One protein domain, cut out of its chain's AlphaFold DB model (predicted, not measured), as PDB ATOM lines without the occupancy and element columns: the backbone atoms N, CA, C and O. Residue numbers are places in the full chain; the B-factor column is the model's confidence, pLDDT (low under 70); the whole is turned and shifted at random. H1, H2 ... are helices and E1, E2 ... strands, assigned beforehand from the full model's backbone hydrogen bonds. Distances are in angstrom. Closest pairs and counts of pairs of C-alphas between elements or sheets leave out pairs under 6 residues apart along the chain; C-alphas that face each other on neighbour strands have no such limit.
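This is residues 5 to 128 of the 130 residues of an uncharacterized protein of Haloarcula sinaiiensis ATCC 33800 (UniProt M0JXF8). Picture a twisted wall of four strands, E1 to E4, with helix H1 along one face and no named helix on the other; H1 sits in the middle, between this wall and a group of crossed helices in which the long H6 and the shorter H4 both pack on it. H5 makes a corner with H6 near its first residues, H3 packs on H4, and residues 62 to 67, with the small H2, stick out from the body. The printed part has 124 residues, with four named strands followed by six named helices, E1 E2 E3 E4 H1 H2 H3 H4 H5 H6, and its class is mixed, helices and strands. The sheet, in the order E1, E2, E3, E4, is antiparallel throughout. The whole is compact, with a radius of gyration of the C-alphas of 14.6 A and spans of 43 by 38 by 29 A.

Find C-alpha 5 at (253.850, 227.536, 264.789), where E1, residues 5 to 8, begins. E2 is residues 14 to 19, 16.8 A long; E3, residues 25 to 31, is the longest strand at 19.8 A; E4, residues 34 to 39, measures 15.1 A. Look next at C-alpha 42 at (263.233, 220.713, 266.888), where H1 begins; it runs 18.2 A to residue 54. H2 is residues 63 to 66, H3 residues 70 to 75, H4 residues 77 to 85 with 12.4 A, and H5 residues 92 to 99 with 10.5 A. H6, residues 103 to 126, runs 34.9 A and ends at C-alpha 126 at (252.695, 234.765, 286.802).

Start at the sheet, a meander, each strand the antiparallel neighbour of the one before, and each such pair a hairpin. Its edge strands are E1 and E4. Between E1 and E2 you find N 15 and O 7 within hydrogen-bond range at 2.8 A; between E2 and E3, N 28 and O 16 at 2.8 A; between E3 and E4, N 29 and O 37 at 2.8 A. H1 is on the sheet at a height over the sheet of 9.3 A, two layers with a helix on one face. It lies over E3, only just not over E2 with 2 C-alphas there, and runs along the strands, at 4 degrees to E3 on the local plane. From H1 step outward to H6, which it touches with residues 113 to 121 of H6 alone, at a steep tilt of 63 degrees; the closest C-alphas, of Asp 54 and Ser 117, are 4.8 A apart. H1 touches H4 at a shallow tilt of 31 degrees, opposite ways, the C-alphas of Val 51 and Thr 79 being closest at 6.3 A. H4 is the hub, touching H1, H3, H5 and H6. It is about perpendicular to H6, at 80 degrees, touching residues 106 to 113 of H6 alone; the closest C-alphas, of Asp 78 and Tyr 109, are 4.6 A apart. H3 touches H4 at a steep tilt of 55 degrees, the C-alphas of Val 72 and Leu 80 being closest at 5.7 A. H5 touches residues 103 to 107 of H6 alone, with the C-alphas of Ala 96 and Pro 103 closest at 5.2 A. H2 touches no helix and is not on the sheet. In H1, H3, H4, H5 and H6 every O i to N i+4 pair is within hydrogen-bond range; H2 is too short for such a pair.

The C-alphas of Glu 22 and Gln 127, the two farthest apart, are 43.1 A from each other. The printed part has no cut, and its links are tight but for the short ones from H1 to H2 and from H4 to H5. In the B-factor column the mean pLDDT of the printed part is 92.8; look at residues 62 to 66 for the values under 70.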
ATOM      1  N   THR A   5     253.214 227.444 263.469       96.44
ATOM      2  CA  THR A   5     253.850 227.536 264.789       96.44
ATOM      3  C   THR A   5     254.098 226.128 265.324       96.44
ATOM      4  O   THR A   5     253.144 225.409 265.606       96.44
ATOM      5  N   TYR A   6     255.366 225.764 265.517       96.94
ATOM      6  CA  TYR A   6     255.757 224.539 266.219       96.94
ATOM      7  C   TYR A   6     255.602 224.711 267.733       96.94
ATOM      8  O   TYR A   6     255.060 223.853 268.431       96.94
ATOM      9  N   ARG A   7     256.069 225.851 268.259       97.06
ATOM     10  CA  ARG A   7     255.999 226.161 269.687       97.06
ATOM     11  C   ARG A   7     255.964 227.657 269.943       97.06
ATOM     12  O   ARG A   7     256.790 228.392 269.421       97.06
ATOM     13  N   GLU A   8     255.058 228.089 270.806       96.38
ATOM     14  CA  GLU A   8     254.945 229.484 271.228       96.38
ATOM     15  C   GLU A   8     255.391 229.654 272.682       96.38
ATOM     16  O   GLU A   8     255.145 228.803 273.548       96.38
ATOM     17  N   TYR A   9     256.072 230.761 272.942       95.12
ATOM     18  CA  TYR A   9     256.511 231.197 274.256       95.12
ATOM     19  C   TYR A   9     255.995 232.617 274.519       95.12
ATOM     20  O   TYR A   9     255.417 233.267 273.655       95.12
ATOM     21  N   ILE A  10     256.222 233.099 275.737       93.50
ATOM     22  CA  ILE A  10     255.940 234.489 276.112       93.50
ATOM     23  C   ILE A  10     256.819 235.477 275.333       93.50
ATOM     24  O   ILE A  10     257.834 235.085 274.752       93.50
ATOM     25  N   LEU A  11     256.491 236.770 275.419       90.06
ATOM     26  CA  LEU A  11     257.295 237.871 274.864       90.06
ATOM     27  C   LEU A  11     257.441 237.807 273.332       90.06
ATOM     28  O   LEU A  11     258.452 238.243 272.785       90.06
ATOM     29  N   ASN A  12     256.429 237.270 272.639       93.00
ATOM     30  CA  ASN A  12     256.420 237.061 271.184       93.00
ATOM     31  C   ASN A  12     257.592 236.200 270.677       93.00
ATOM     32  O   ASN A  12     258.044 236.361 269.543       93.00
ATOM     33  N   ILE A  13     258.100 235.300 271.522       95.75
ATOM     34  CA  ILE A  13     259.137 234.339 271.152       95.75
ATOM     35  C   ILE A  13     258.456 233.056 270.691       95.75
ATOM     36  O   ILE A  13     257.568 232.534 271.365       95.75
ATOM     37  N   ARG A  14     258.886 232.501 269.562       97.25
ATOM     38  CA  ARG A  14     258.310 231.265 269.023       97.25
ATOM     39  C   ARG A  14     259.314 230.475 268.202       97.25
ATOM     40  O   ARG A  14     260.353 230.983 267.794       97.25
ATOM     41  N   ILE A  15     258.974 229.220 267.960       98.00
ATOM     42  CA  ILE A  15     259.597 228.371 266.956       98.00
ATOM     43  C   ILE A  15     258.527 228.076 265.914       98.00
ATOM     44  O   ILE A  15     257.452 227.570 266.248       98.00
ATOM     45  N   THR A  16     258.807 228.393 264.658       97.44
ATOM     46  CA  THR A  16     257.967 228.012 263.519       97.44
ATOM     47  C   THR A  16     258.566 226.806 262.819       97.44
ATOM     48  O   THR A  16     259.787 226.690 262.753       97.44
ATOM     49  N   GLU A  17     257.740 225.945 262.249       96.69
ATOM     50  CA  GLU A  17     258.177 224.865 261.368       96.69
ATOM     51  C   GLU A  17     257.764 225.152 259.922       96.69
ATOM     52  O   GLU A  17     256.744 225.793 259.648       96.69
ATOM     53  N   ARG A  18     258.582 224.688 258.979       94.81
ATOM     54  CA  ARG A  18     258.305 224.770 257.547       94.81
ATOM     55  C   ARG A  18     258.854 223.541 256.846       94.81
ATOM     56  O   ARG A  18     260.048 223.256 256.941       94.81
ATOM     57  N   THR A  19     258.012 222.878 256.059       92.81
ATOM     58  CA  THR A  19     258.459 221.843 255.123       92.81
ATOM     59  C   THR A  19     259.087 222.497 253.893       92.81
ATOM     60  O   THR A  19     258.499 223.375 253.257       92.81
ATOM     61  N   THR A  20     260.312 222.098 253.581       87.69
ATOM     62  CA  THR A  20     261.067 222.527 252.402       87.69
ATOM     63  C   THR A  20     260.551 221.827 251.142       87.69
ATOM     64  O   THR A  20     259.815 220.844 251.213       87.69
ATOM     65  N   GLY A  21     260.953 222.309 249.963       82.38
ATOM     66  CA  GLY A  21     260.592 221.665 248.690       82.38
ATOM     67  C   GLY A  21     261.128 220.241 248.528       82.38
ATOM     68  O   GLY A  21     260.614 219.499 247.700       82.38
ATOM     69  N   GLU A  22     262.121 219.863 249.335       83.69
ATOM     70  CA  GLU A  22     262.760 218.544 249.335       83.69
ATOM     71  C   GLU A  22     262.086 217.560 250.311       83.69
ATOM     72  O   GLU A  22     262.417 216.379 250.318       83.69
ATOM     73  N   GLY A  23     261.095 218.014 251.091       85.88
ATOM     74  CA  GLY A  23     260.356 217.196 252.061       85.88
ATOM     75  C   GLY A  23     260.892 217.265 253.495       85.88
ATOM     76  O   GLY A  23     260.200 216.834 254.416       85.88
ATOM     77  N   ASP A  24     262.064 217.866 253.709       90.75
ATOM     78  CA  ASP A  24     262.629 218.072 255.047       90.75
ATOM     79  C   ASP A  24     261.904 219.190 255.799       90.75
ATOM     80  O   ASP A  24     261.473 220.176 255.196       90.75
ATOM     81  N   THR A  25     261.808 219.079 257.125       94.19
ATOM     82  CA  THR A  25     261.204 220.112 257.983       94.19
ATOM     83  C   THR A  25     262.288 220.926 258.676       94.19
ATOM     84  O   THR A  25     263.183 220.367 259.299       94.19
ATOM     85  N   ARG A  26     262.196 222.254 258.578       96.12
ATOM     86  CA  ARG A  26     263.098 223.208 259.235       96.12
ATOM     87  C   ARG A  26     262.366 223.939 260.348       96.12
ATOM     88  O   ARG A  26     261.213 224.330 260.165       96.12
ATOM     89  N   TYR A  27     263.055 224.170 261.457       97.06
ATOM     90  CA  TYR A  27     262.528 224.834 262.645       97.06
ATOM     91  C   TYR A  27     263.239 226.164 262.842       97.06
ATOM     92  O   TYR A  27     264.445 226.192 263.064       97.06
ATOM     93  N   ARG A  28     262.513 227.275 262.766       96.69
ATOM     94  CA  ARG A  28     263.073 228.617 262.927       96.69
ATOM     95  C   ARG A  28     262.710 229.191 264.283       96.69
ATOM     96  O   ARG A  28     261.529 229.345 264.576       96.69
ATOM     97  N   PHE A  29     263.713 229.538 265.078       97.31
ATOM     98  CA  PHE A  29     263.555 230.363 266.269       97.31
ATOM     99  C   PHE A  29     263.361 231.831 265.870       97.31
ATOM    100  O   PHE A  29     264.136 232.363 265.075       97.31
ATOM    101  N   GLU A  30     262.358 232.486 266.448       96.44
ATOM    102  CA  GLU A  30     262.033 233.895 266.229       96.44
ATOM    103  C   GLU A  30     261.863 234.612 267.576       96.44
ATOM    104  O   GLU A  30     261.152 234.127 268.461       96.44
ATOM    105  N   ALA A  31     262.494 235.779 267.719       94.50
ATOM    106  CA  ALA A  31     262.309 236.685 268.850       94.50
ATOM    107  C   ALA A  31     262.375 238.149 268.368       94.50
ATOM    108  O   ALA A  31     263.101 238.419 267.411       94.50
ATOM    109  N   PRO A  32     261.666 239.101 269.012       87.88
ATOM    110  CA  PRO A  32     261.535 240.478 268.516       87.88
ATOM    111  C   PRO A  32     262.856 241.203 268.239       87.88
ATOM    112  O   PRO A  32     262.963 241.921 267.251       87.88
ATOM    113  N   ASP A  33     263.858 240.982 269.088       85.00
ATOM    114  CA  ASP A  33     265.159 241.639 268.991       85.00
ATOM    115  C   ASP A  33     266.255 240.700 268.469       85.00
ATOM    116  O   ASP A  33     267.423 241.004 268.640       85.00
ATOM    117  N   HIS A  34     265.938 239.553 267.860       89.62
ATOM    118  CA  HIS A  34     266.938 238.585 267.391       89.62
ATOM    119  C   HIS A  34     266.720 238.238 265.917       89.62
ATOM    120  O   HIS A  34     265.606 237.929 265.509       89.62
ATOM    121  N   GLU A  35     267.803 238.191 265.135       83.06
ATOM    122  CA  GLU A  35     267.790 237.834 263.700       83.06
ATOM    123  C   GLU A  35     267.152 236.458 263.367       83.06
ATOM    124  O   GLU A  35     266.771 236.192 262.223       83.06
ATOM    125  N   GLY A  36     266.908 235.621 264.381       87.94
ATOM    126  CA  GLY A  36     266.300 234.304 264.247       87.94
ATOM    127  C   GLY A  36     267.258 233.288 263.627       87.94
ATOM    128  O   GLY A  36     268.149 233.635 262.859       87.94
ATOM    129  N   VAL A  37     267.087 232.015 263.975       92.56
ATOM    130  CA  VAL A  37     268.013 230.940 263.573       92.56
ATOM    131  C   VAL A  37     267.213 229.715 263.149       92.56
ATOM    132  O   VAL A  37     266.218 229.380 263.793       92.56
ATOM    133  N   GLU A  38     267.617 229.069 262.054       94.88
ATOM    134  CA  GLU A  38     266.998 227.836 261.556       94.88
ATOM    135  C   GLU A  38     267.771 226.590 262.017       94.88
ATOM    136  O   GLU A  38     268.998 226.572 262.043       94.88
ATOM    137  N   PHE A  39     267.029 225.533 262.339       95.81
ATOM    138  CA  PHE A  39     267.525 224.247 262.815       95.81
ATOM    139  C   PHE A  39     266.881 223.100 262.034       95.81
ATOM    140  O   PHE A  39     265.727 223.187 261.609       95.81
ATOM    141  N   ASP A  40     267.622 222.005 261.892       94.94
ATOM    142  CA  ASP A  40     267.122 220.722 261.376       94.94
ATOM    143  C   ASP A  40     266.381 219.900 262.437       94.94
ATOM    144  O   ASP A  40     265.492 219.112 262.125       94.94
ATOM    145  N   ASP A  41     266.740 220.103 263.705       94.75
ATOM    146  CA  ASP A  41     266.218 219.353 264.842       94.75
ATOM    147  C   ASP A  41     265.362 220.270 265.739       94.75
ATOM    148  O   ASP A  41     265.869 221.289 266.239       94.75
ATOM    149  N   PRO A  42     264.082 219.930 265.993       96.62
ATOM    150  CA  PRO A  42     263.233 220.713 266.888       96.62
ATOM    151  C   PRO A  42     263.748 220.756 268.335       96.62
ATOM    152  O   PRO A  42     263.494 221.734 269.052       96.62
ATOM    153  N   GLU A  43     264.482 219.735 268.790       96.31
ATOM    154  CA  GLU A  43     265.095 219.724 270.120       96.31
ATOM    155  C   GLU A  43     266.223 220.752 270.222       96.31
ATOM    156  O   GLU A  43     266.356 221.398 271.266       96.31
ATOM    157  N   MET A  44     266.988 220.965 269.145       97.44
ATOM    158  CA  MET A  44     268.025 222.002 269.101       97.44
ATOM    159  C   MET A  44     267.416 223.401 269.042       97.44
ATOM    160  O   MET A  44     267.838 224.268 269.807       97.44
ATOM    161  N   ALA A  45     266.356 223.601 268.251       97.44
ATOM    162  CA  ALA A  45     265.605 224.860 268.257       97.44
ATOM    163  C   ALA A  45     265.037 225.178 269.652       97.44
ATOM    164  O   ALA A  45     265.116 226.307 270.139       97.44
ATOM    165  N   THR A  46     264.505 224.161 270.337       98.06
ATOM    166  CA  THR A  46     263.989 224.296 271.705       98.06
ATOM    167  C   THR A  46     265.101 224.596 272.709       98.06
ATOM    168  O   THR A  46     264.920 225.451 273.576       98.06
ATOM    169  N   LEU A  47     266.253 223.926 272.604       98.31
ATOM    170  CA  LEU A  47     267.402 224.176 273.476       98.31
ATOM    171  C   LEU A  47     267.962 225.588 273.275       98.31
ATOM    172  O   LEU A  47     268.310 226.250 274.251       98.31
ATOM    173  N   TYR A  48     267.984 226.071 272.034       97.56
ATOM    174  CA  TYR A  48     268.373 227.438 271.707       97.56
ATOM    175  C   TYR A  48     267.449 228.466 272.364       97.56
ATOM    176  O   TYR A  48     267.915 229.384 273.039       97.56
ATOM    177  N   ALA A  49     266.131 228.257 272.268       97.81
ATOM    178  CA  ALA A  49     265.159 229.067 272.995       97.81
ATOM    179  C   ALA A  49     265.399 229.006 274.512       97.81
ATOM    180  O   ALA A  49     265.324 230.028 275.195       97.81
ATOM    181  N   ASP A  50     265.723 227.827 275.056       98.25
ATOM    182  CA  ASP A  50     266.008 227.696 276.481       98.25
ATOM    183  C   ASP A  50     267.226 228.530 276.907       98.25
ATOM    184  O   ASP A  50     267.130 229.223 277.920       98.25
ATOM    185  N   VAL A  51     268.312 228.528 276.121       97.81
ATOM    186  CA  VAL A  51     269.492 229.391 276.324       97.81
ATOM    187  C   VAL A  51     269.110 230.867 276.243       97.81
ATOM    188  O   VAL A  51     269.497 231.634 277.122       97.81
ATOM    189  N   TYR A  52     268.317 231.263 275.243       97.00
ATOM    190  CA  TYR A  52     267.878 232.649 275.070       97.00
ATOM    191  C   TYR A  52     267.152 233.171 276.313       97.00
ATOM    192  O   TYR A  52     267.493 234.228 276.837       97.00
ATOM    193  N   PHE A  53     266.205 232.401 276.847       96.50
ATOM    194  CA  PHE A  53     265.516 232.746 278.091       96.50
ATOM    195  C   PHE A  53     266.436 232.703 279.320       96.50
ATOM    196  O   PHE A  53     266.291 233.547 280.200       96.50
ATOM    197  N   ASP A  54     267.373 231.752 279.397       96.62
ATOM    198  CA  ASP A  54     268.292 231.602 280.538       96.62
ATOM    199  C   ASP A  54     269.186 232.834 280.741       96.62
ATOM    200  O   ASP A  54     269.517 233.176 281.875       96.62
ATOM    201  N   VAL A  55     269.530 233.526 279.651       95.44
ATOM    202  CA  VAL A  55     270.363 234.740 279.675       95.44
ATOM    203  C   VAL A  55     269.579 236.034 279.458       95.44
ATOM    204  O   VAL A  55     270.185 237.097 279.356       95.44
ATOM    205  N   ASN A  56     268.244 235.959 279.415       92.69
ATOM    206  CA  ASN A  56     267.354 237.089 279.131       92.69
ATOM    207  C   ASN A  56     267.662 237.793 277.791       92.69
ATOM    208  O   ASN A  56     267.629 239.018 277.682       92.69
ATOM    209  N   GLY A  57     267.955 236.992 276.770       92.69
ATOM    210  CA  GLY A  57     268.248 237.430 275.414       92.69
ATOM    211  C   GLY A  57     269.735 237.632 275.130       92.69
ATOM    212  O   GLY A  57     270.547 237.962 275.994       92.69
ATOM    213  N   PHE A  58     270.110 237.416 273.873       92.06
ATOM    214  CA  PHE A  58     271.457 237.668 273.377       92.06
ATOM    215  C   PHE A  58     271.436 237.989 271.885       92.06
ATOM    216  O   PHE A  58     270.467 237.689 271.194       92.06
ATOM    217  N   GLN A  59     272.516 238.612 271.412       86.25
ATOM    218  CA  GLN A  59     272.735 238.902 270.000       86.25
ATOM    219  C   GLN A  59     273.874 238.049 269.471       86.25
ATOM    220  O   GLN A  59     274.934 237.974 270.096       86.25
ATOM    221  N   GLU A  60     273.667 237.474 268.293       82.56
ATOM    222  CA  GLU A  60     274.721 236.784 267.551       82.56
ATOM    223  C   GLU A  60     275.436 237.702 266.548       82.56
ATOM    224  O   GLU A  60     276.369 237.290 265.870       82.56
ATOM    225  N   ALA A  61     275.076 238.986 266.480       76.81
ATOM    226  CA  ALA A  61     275.780 239.945 265.636       76.81
ATOM    227  C   ALA A  61     277.289 239.977 265.970       76.81
ATOM    228  O   ALA A  61     277.708 240.380 267.060       76.81
ATOM    229  N   GLY A  62     278.113 239.551 265.010       66.81
ATOM    230  CA  GLY A  62     279.569 239.478 265.145       66.81
ATOM    231  C   GLY A  62     280.105 238.236 265.872       66.81
ATOM    232  O   GLY A  62     281.301 238.203 266.160       66.81
ATOM    233  N   THR A  63     279.289 237.214 266.162       69.12
ATOM    234  CA  THR A  63     279.775 235.912 266.674       69.12
ATOM    235  C   THR A  63     280.664 235.187 265.667       69.12
ATOM    236  O   THR A  63     281.629 234.551 266.071       69.12
ATOM    237  N   GLY A  64     280.451 235.368 264.360       64.31
ATOM    238  CA  GLY A  64     281.360 234.851 263.325       64.31
ATOM    239  C   GLY A  64     282.819 235.313 263.488       64.31
ATOM    240  O   GLY A  64     283.733 234.553 263.185       64.31
ATOM    241  N   ASP A  65     283.034 236.510 264.050       64.50
ATOM    242  CA  ASP A  65     284.366 237.065 264.330       64.50
ATOM    243  C   ASP A  65     284.796 236.896 265.800       64.50
ATOM    244  O   ASP A  65     285.986 236.821 266.107       64.50
ATOM    245  N   ARG A  66     283.835 236.877 266.734       63.50
ATOM    246  CA  ARG A  66     284.072 236.906 268.194       63.50
ATOM    247  C   ARG A  66     283.848 235.562 268.892       63.50
ATOM    248  O   ARG A  66     284.126 235.445 270.085       63.50
ATOM    249  N   GLY A  67     283.357 234.557 268.177       82.00
ATOM    250  CA  GLY A  67     282.958 233.264 268.719       82.00
ATOM    251  C   GLY A  67     281.610 233.340 269.433       82.00
ATOM    252  O   GLY A  67     280.582 233.575 268.820       82.00
ATOM    253  N   VAL A  68     281.593 233.112 270.740       86.81
ATOM    254  CA  VAL A  68     280.350 232.964 271.514       86.81
ATOM    255  C   VAL A  68     279.813 234.329 271.980       86.81
ATOM    256  O   VAL A  68     280.616 235.174 272.387       86.81
ATOM    257  N   PRO A  69     278.481 234.556 272.013       90.00
ATOM    258  CA  PRO A  69     277.903 235.763 272.600       90.00
ATOM    259  C   PRO A  69     278.412 236.021 274.034       90.00
ATOM    260  O   PRO A  69     278.392 235.109 274.867       90.00
ATOM    261  N   PRO A  70     278.816 237.260 274.386       89.88
ATOM    262  CA  PRO A  70     279.335 237.566 275.721       89.88
ATOM    263  C   PRO A  70     278.381 237.208 276.868       89.88
ATOM    264  O   PRO A  70     278.831 236.753 277.916       89.88
ATOM    265  N   THR A  71     277.069 237.363 276.669       92.50
ATOM    266  CA  THR A  71     276.041 237.020 277.667       92.50
ATOM    267  C   THR A  71     275.994 235.519 277.955       92.50
ATOM    268  O   THR A  71     275.872 235.121 279.111       92.50
ATOM    269  N   VAL A  72     276.183 234.677 276.934       94.62
ATOM    270  CA  VAL A  72     276.264 233.214 277.076       94.62
ATOM    271  C   VAL A  72     277.524 232.812 277.846       94.62
ATOM    272  O   VAL A  72     277.453 231.969 278.739       94.62
ATOM    273  N   ILE A  73     278.668 233.445 277.563       91.12
ATOM    274  CA  ILE A  73     279.918 233.204 278.308       91.12
ATOM    275  C   ILE A  73     279.742 233.566 279.791       91.12
ATOM    276  O   ILE A  73     280.149 232.808 280.672       91.12
ATOM    277  N   GLN A  74     279.126 234.717 280.074       92.25
ATOM    278  CA  GLN A  74     278.933 235.226 281.434       92.25
ATOM    279  C   GLN A  74     277.926 234.413 282.255       92.25
ATOM    280  O   GLN A  74     278.074 234.327 283.473       92.25
ATOM    281  N   ALA A  75     276.939 233.784 281.610       94.19
ATOM    282  CA  ALA A  75     275.948 232.931 282.271       94.19
ATOM    283  C   ALA A  75     276.559 231.657 282.882       94.19
ATOM    284  O   ALA A  75     276.013 231.080 283.824       94.19
ATOM    285  N   GLY A  76     277.735 231.261 282.394       94.94
ATOM    286  CA  GLY A  76     278.536 230.192 282.958       94.94
ATOM    287  C   GLY A  76     278.532 228.918 282.122       94.94
ATOM    288  O   GLY A  76     277.991 228.831 281.020       94.94
ATOM    289  N   ARG A  77     279.219 227.903 282.653       95.38
ATOM    290  CA  ARG A  77     279.603 226.716 281.879       95.38
ATOM    291  C   ARG A  77     278.417 225.896 281.379       95.38
ATOM    292  O   ARG A  77     278.527 225.297 280.318       95.38
ATOM    293  N   ASP A  78     277.321 225.817 282.128       97.06
ATOM    294  CA  ASP A  78     276.181 225.009 281.699       97.06
ATOM    295  C   ASP A  78     275.426 225.637 280.525       97.06
ATOM    296  O   ASP A  78     275.117 224.932 279.565       97.06
ATOM    297  N   THR A  79     275.226 226.953 280.551       97.50
ATOM    298  CA  THR A  79     274.655 227.722 279.439       97.50
ATOM    299  C   THR A  79     275.565 227.705 278.215       97.50
ATOM    300  O   THR A  79     275.088 227.483 277.107       97.50
ATOM    301  N   LEU A  80     276.882 227.838 278.405       95.94
ATOM    302  CA  LEU A  80     277.858 227.735 277.317       95.94
ATOM    303  C   LEU A  80     277.831 226.357 276.636       95.94
ATOM    304  O   LEU A  80     277.856 226.267 275.412       95.94
ATOM    305  N   VAL A  81     277.757 225.279 277.420       96.94
ATOM    306  CA  VAL A  81     277.612 223.911 276.896       96.94
ATOM    307  C   VAL A  81     276.306 223.761 276.117       96.94
ATOM    308  O   VAL A  81     276.320 223.213 275.019       96.94
ATOM    309  N   ALA A  82     275.193 224.250 276.668       97.69
ATOM    310  CA  ALA A  82     273.897 224.195 276.003       97.69
ATOM    311  C   ALA A  82     273.905 224.958 274.671       97.69
ATOM    312  O   ALA A  82     273.422 224.421 273.684       97.69
ATOM    313  N   TYR A  83     274.507 226.148 274.626       96.38
ATOM    314  CA  TYR A  83     274.665 226.924 273.395       96.38
ATOM    315  C   TYR A  83     275.543 226.214 272.361       96.38
ATOM    316  O   TYR A  83     275.229 226.230 271.179       96.38
ATOM    317  N   PHE A  84     276.632 225.561 272.775       95.25
ATOM    318  CA  PHE A  84     277.451 224.820 271.817       95.25
ATOM    319  C   PHE A  84     276.711 223.641 271.199       95.25
ATOM    320  O   PHE A  84     276.868 223.413 270.010       95.25
ATOM    321  N   LEU A  85     275.876 222.937 271.963       96.75
ATOM    322  CA  LEU A  85     275.071 221.835 271.428       96.75
ATOM    323  C   LEU A  85     274.068 222.276 270.357       96.75
ATOM    324  O   LEU A  85     273.651 221.448 269.562       96.75
ATOM    325  N   THR A  86     273.690 223.556 270.303       95.62
ATOM    326  CA  THR A  86     272.822 224.062 269.230       95.62
ATOM    327  C   THR A  86     273.593 224.399 267.954       95.62
ATOM    328  O   THR A  86     272.973 224.745 266.953       95.62
ATOM    329  N   GLN A  87     274.928 224.356 267.976       93.19
ATOM    330  CA  GLN A  87     275.759 224.667 266.818       93.19
ATOM    331  C   GLN A  87     275.879 223.456 265.891       93.19
ATOM    332  O   GLN A  87     275.950 222.307 266.332       93.19
ATOM    333  N   ALA A  88     275.939 223.720 264.588       89.19
ATOM    334  CA  ALA A  88     276.044 222.669 263.584       89.19
ATOM    335  C   ALA A  88     277.281 221.781 263.819       89.19
ATOM    336  O   ALA A  88     278.404 222.268 263.953       89.19
ATOM    337  N   GLY A  89     277.068 220.461 263.843       88.50
ATOM    338  CA  GLY A  89     278.134 219.467 264.006       88.50
ATOM    339  C   GLY A  89     278.620 219.258 265.443       88.50
ATOM    340  O   GLY A  89     279.584 218.520 265.644       88.50
ATOM    341  N   VAL A  90     277.976 219.872 266.439       94.06
ATOM    342  CA  VAL A  90     278.313 219.677 267.852       94.06
ATOM    343  C   VAL A  90     277.310 218.736 268.508       94.06
ATOM    344  O   VAL A  90     276.143 219.070 268.675       94.06
ATOM    345  N   ASP A  91     277.785 217.568 268.938       95.50
ATOM    346  CA  ASP A  91     276.991 216.613 269.708       95.50
ATOM    347  C   ASP A  91     277.479 216.480 271.165       95.50
ATOM    348  O   ASP A  91     278.473 217.080 271.597       95.50
ATOM    349  N   VAL A  92     276.761 215.672 271.949       96.56
ATOM    350  CA  VAL A  92     277.049 215.461 273.375       96.56
ATOM    351  C   VAL A  92     278.423 214.826 273.616       96.56
ATOM    352  O   VAL A  92     279.064 215.121 274.627       96.56
ATOM    353  N   HIS A  93     278.893 213.973 272.704       96.75
ATOM    354  CA  HIS A  93     280.163 213.259 272.821       96.75
ATOM    355  C   HIS A  93     281.335 214.162 272.455       96.75
ATOM    356  O   HIS A  93     282.368 214.146 273.135       96.75
ATOM    357  N   TRP A  94     281.161 214.998 271.433       96.06
ATOM    358  CA  TRP A  94     282.086 216.063 271.091       96.06
ATOM    359  C   TRP A  94     282.230 217.032 272.261       96.06
ATOM    360  O   TRP A  94     283.345 217.273 272.724       96.06
ATOM    361  N   ALA A  95     281.111 217.515 272.816       95.50
ATOM    362  CA  ALA A  95     281.125 218.442 273.944       95.50
ATOM    363  C   ALA A  95     281.783 217.811 275.178       95.50
ATOM    364  O   ALA A  95     282.626 218.438 275.820       95.50
ATOM    365  N   ALA A  96     281.457 216.555 275.492       96.75
ATOM    366  CA  ALA A  96     282.088 215.805 276.575       96.75
ATOM    367  C   ALA A  96     283.614 215.746 276.404       96.75
ATOM    368  O   ALA A  96     284.353 216.080 277.332       96.75
ATOM    369  N   SER A  97     284.076 215.419 275.196       96.31
ATOM    370  CA  SER A  97     285.501 215.342 274.862       96.31
ATOM    371  C   SER A  97     286.195 216.700 274.969       96.31
ATOM    372  O   SER A  97     287.228 216.801 275.630       96.31
ATOM    373  N   PHE A  98     285.609 217.758 274.398       94.50
ATOM    374  CA  PHE A  98     286.142 219.125 274.451       94.50
ATOM    375  C   PHE A  98     286.329 219.616 275.892       94.50
ATOM    376  O   PHE A  98     287.321 220.260 276.226       94.50
ATOM    377  N   TYR A  99     285.385 219.277 276.765       93.50
ATOM    378  CA  TYR A  99     285.382 219.712 278.156       93.50
ATOM    379  C   TYR A  99     286.131 218.781 279.120       93.50
ATOM    380  O   TYR A  99     286.250 219.132 280.299       93.50
ATOM    381  N   GLY A 100     286.615 217.624 278.655       96.25
ATOM    382  CA  GLY A 100     287.227 216.599 279.505       96.25
ATOM    383  C   GLY A 100     286.245 216.003 280.519       96.25
ATOM    384  O   GLY A 100     286.606 215.746 281.665       96.25
ATOM    385  N   GLU A 101     284.982 215.842 280.127       96.94
ATOM    386  CA  GLU A 101     283.890 215.374 280.980       96.94
ATOM    387  C   GLU A 101     283.235 214.118 280.402       96.94
ATOM    388  O   GLU A 101     283.474 213.732 279.263       96.94
ATOM    389  N   LYS A 102     282.367 213.475 281.189       97.62
ATOM    390  CA  LYS A 102     281.522 212.385 280.687       97.62
ATOM    391  C   LYS A 102     280.227 212.926 280.055       97.62
ATOM    392  O   LYS A 102     279.734 213.952 280.543       97.62
ATOM    393  N   PRO A 103     279.635 212.242 279.054       97.81
ATOM    394  CA  PRO A 103     278.370 212.647 278.430       97.81
ATOM    395  C   PRO A 103     277.246 212.941 279.431       97.81
ATOM    396  O   PRO A 103     276.581 213.968 279.325       97.81
ATOM    397  N   GLU A 104     277.119 212.154 280.502       98.00
ATOM    398  CA  GLU A 104     276.070 212.343 281.516       98.00
ATOM    399  C   GLU A 104     276.219 213.684 282.257       98.00
ATOM    400  O   GLU A 104     275.255 214.261 282.769       98.00
ATOM    401  N   LYS A 105     277.444 214.224 282.332       97.69
ATOM    402  CA  LYS A 105     277.682 215.553 282.905       97.69
ATOM    403  C   LYS A 105     277.224 216.662 281.960       97.69
ATOM    404  O   LYS A 105     276.691 217.658 282.451       97.69
ATOM    405  N   ILE A 106     277.414 216.482 280.655       98.06
ATOM    406  CA  ILE A 106     276.950 217.404 279.611       98.06
ATOM    407  C   ILE A 106     275.420 217.453 279.606       98.06
ATOM    408  O   ILE A 106     274.837 218.529 279.723       98.06
ATOM    409  N   GLU A 107     274.761 216.297 279.623       97.44
ATOM    410  CA  GLU A 107     273.300 216.201 279.733       97.44
ATOM    411  C   GLU A 107     272.771 216.871 281.007       97.44
ATOM    412  O   GLU A 107     271.755 217.570 280.999       97.44
ATOM    413  N   ARG A 108     273.491 216.725 282.128       98.06
ATOM    414  CA  ARG A 108     273.135 217.402 283.381       98.06
ATOM    415  C   ARG A 108     273.238 218.924 283.274       98.06
ATOM    416  O   ARG A 108     272.446 219.612 283.921       98.06
ATOM    417  N   TYR A 109     274.188 219.457 282.505       97.88
ATOM    418  CA  TYR A 109     274.262 220.893 282.226       97.88
ATOM    419  C   TYR A 109     273.048 221.360 281.425       97.88
ATOM    420  O   TYR A 109     272.346 222.265 281.875       97.88
ATOM    421  N   VAL A 110     272.712 220.659 280.342       97.69
ATOM    422  CA  VAL A 110     271.507 220.931 279.540       97.69
ATOM    423  C   VAL A 110     270.244 220.896 280.404       97.69
ATOM    424  O   VAL A 110     269.431 221.818 280.370       97.69
ATOM    425  N   SER A 111     270.099 219.884 281.265       98.00
ATOM    426  CA  SER A 111     268.951 219.762 282.172       98.00
ATOM    427  C   SER A 111     268.799 220.967 283.111       98.00
ATOM    428  O   SER A 111     267.675 221.374 283.411       98.00
ATOM    429  N   ARG A 112     269.906 221.557 283.583       98.06
ATOM    430  CA  ARG A 112     269.871 222.751 284.444       98.06
ATOM    431  C   ARG A 112     269.390 223.980 283.685       98.06
ATOM    432  O   ARG A 112     268.510 224.664 284.202       98.06
ATOM    433  N   VAL A 113     269.897 224.203 282.473       98.12
ATOM    434  CA  VAL A 113     269.477 225.314 281.603       98.12
ATOM    435  C   VAL A 113     267.986 225.202 281.286       98.12
ATOM    436  O   VAL A 113     267.227 226.125 281.573       98.12
ATOM    437  N   ARG A 114     267.522 224.024 280.843       98.25
ATOM    438  CA  ARG A 114     266.094 223.751 280.581       98.25
ATOM    439  C   ARG A 114     265.210 224.068 281.794       98.25
ATOM    440  O   ARG A 114     264.154 224.684 281.663       98.25
ATOM    441  N   LYS A 115     265.640 223.675 283.000       97.94
ATOM    442  CA  LYS A 115     264.910 223.947 284.253       97.94
ATOM    443  C   LYS A 115     264.873 225.433 284.606       97.94
ATOM    444  O   LYS A 115     263.807 225.925 284.970       97.94
ATOM    445  N   ARG A 116     266.006 226.141 284.517       97.50
ATOM    446  CA  ARG A 116     266.069 227.587 284.795       97.50
ATOM    447  C   ARG A 116     265.205 228.364 283.815       97.50
ATOM    448  O   ARG A 116     264.344 229.124 284.242       97.50
ATOM    449  N   SER A 117     265.358 228.070 282.533       96.94
ATOM    450  CA  SER A 117     264.585 228.670 281.457       96.94
ATOM    451  C   SER A 117     263.076 228.462 281.628       96.94
ATOM    452  O   SER A 117     262.292 229.410 281.567       96.94
ATOM    453  N   LYS A 118     262.649 227.235 281.963       96.81
ATOM    454  CA  LYS A 118     261.250 226.948 282.305       96.81
ATOM    455  C   LYS A 118     260.760 227.803 283.477       96.81
ATOM    456  O   LYS A 118     259.708 228.423 283.351       96.81
ATOM    457  N   LYS A 119     261.529 227.878 284.568       96.31
ATOM    458  CA  LYS A 119     261.176 228.681 285.747       96.31
ATOM    459  C   LYS A 119     261.057 230.174 285.420       96.31
ATOM    460  O   LYS A 119     260.151 230.825 285.924       96.31
ATOM    461  N   ILE A 120     261.946 230.707 284.580       94.88
ATOM    462  CA  ILE A 120     261.896 232.103 284.118       94.88
ATOM    463  C   ILE A 120     260.591 232.360 283.363       94.88
ATOM    464  O   ILE A 120     259.874 233.305 283.679       94.88
ATOM    465  N   ARG A 121     260.239 231.483 282.417       94.88
ATOM    466  CA  ARG A 121     258.992 231.611 281.651       94.88
ATOM    467  C   ARG A 121     257.748 231.503 282.524       94.88
ATOM    468  O   ARG A 121     256.807 232.261 282.326       94.88
ATOM    469  N   GLU A 122     257.725 230.564 283.464       93.94
ATOM    470  CA  GLU A 122     256.610 230.408 284.406       93.94
ATOM    471  C   GLU A 122     256.466 231.648 285.296       93.94
ATOM    472  O   GLU A 122     255.380 232.216 285.370       93.94
ATOM    473  N   GLY A 123     257.569 232.144 285.865       92.19
ATOM    474  CA  GLY A 123     257.558 233.356 286.684       92.19
ATOM    475  C   GLY A 123     257.117 234.607 285.919       92.19
ATOM    476  O   GLY A 123     256.390 235.434 286.460       92.19
ATOM    477  N   ALA A 124     257.494 234.745 284.648       90.12
ATOM    478  CA  ALA A 124     257.048 235.861 283.816       90.12
ATOM    479  C   ALA A 124     255.546 235.783 283.481       90.12
ATOM    480  O   ALA A 124     254.860 236.805 283.530       90.12
ATOM    481  N   LYS A 125     255.004 234.580 283.236       88.88
ATOM    482  CA  LYS A 125     253.551 234.378 283.077       88.88
ATOM    483  C   LYS A 125     252.781 234.768 284.336       88.88
ATOM    484  O   LYS A 125     251.759 235.440 284.241       88.88
ATOM    485  N   GLU A 126     253.284 234.387 285.508       88.88
ATOM    486  CA  GLU A 126     252.695 234.765 286.802       88.88
ATOM    487  C   GLU A 126     252.696 236.288 287.024       88.88
ATOM    488  O   GLU A 126     251.797 236.818 287.673       88.88
ATOM    489  N   GLN A 127     253.664 237.002 286.444       83.62
ATOM    490  CA  GLN A 127     253.771 238.465 286.486       83.62
ATOM    491  C   GLN A 127     252.930 239.180 285.411       83.62
ATOM    492  O   GLN A 127     252.954 240.407 285.333       83.62
ATOM    493  N   GLY A 128     252.161 238.442 284.603       81.56
ATOM    494  CA  GLY A 128     251.271 239.004 283.583       81.56
ATOM    495  C   GLY A 128     251.922 239.232 282.218       81.56
ATOM    496  O   GLY A 128     251.311 239.861 281.356       81.56
TER     497      GLY A 128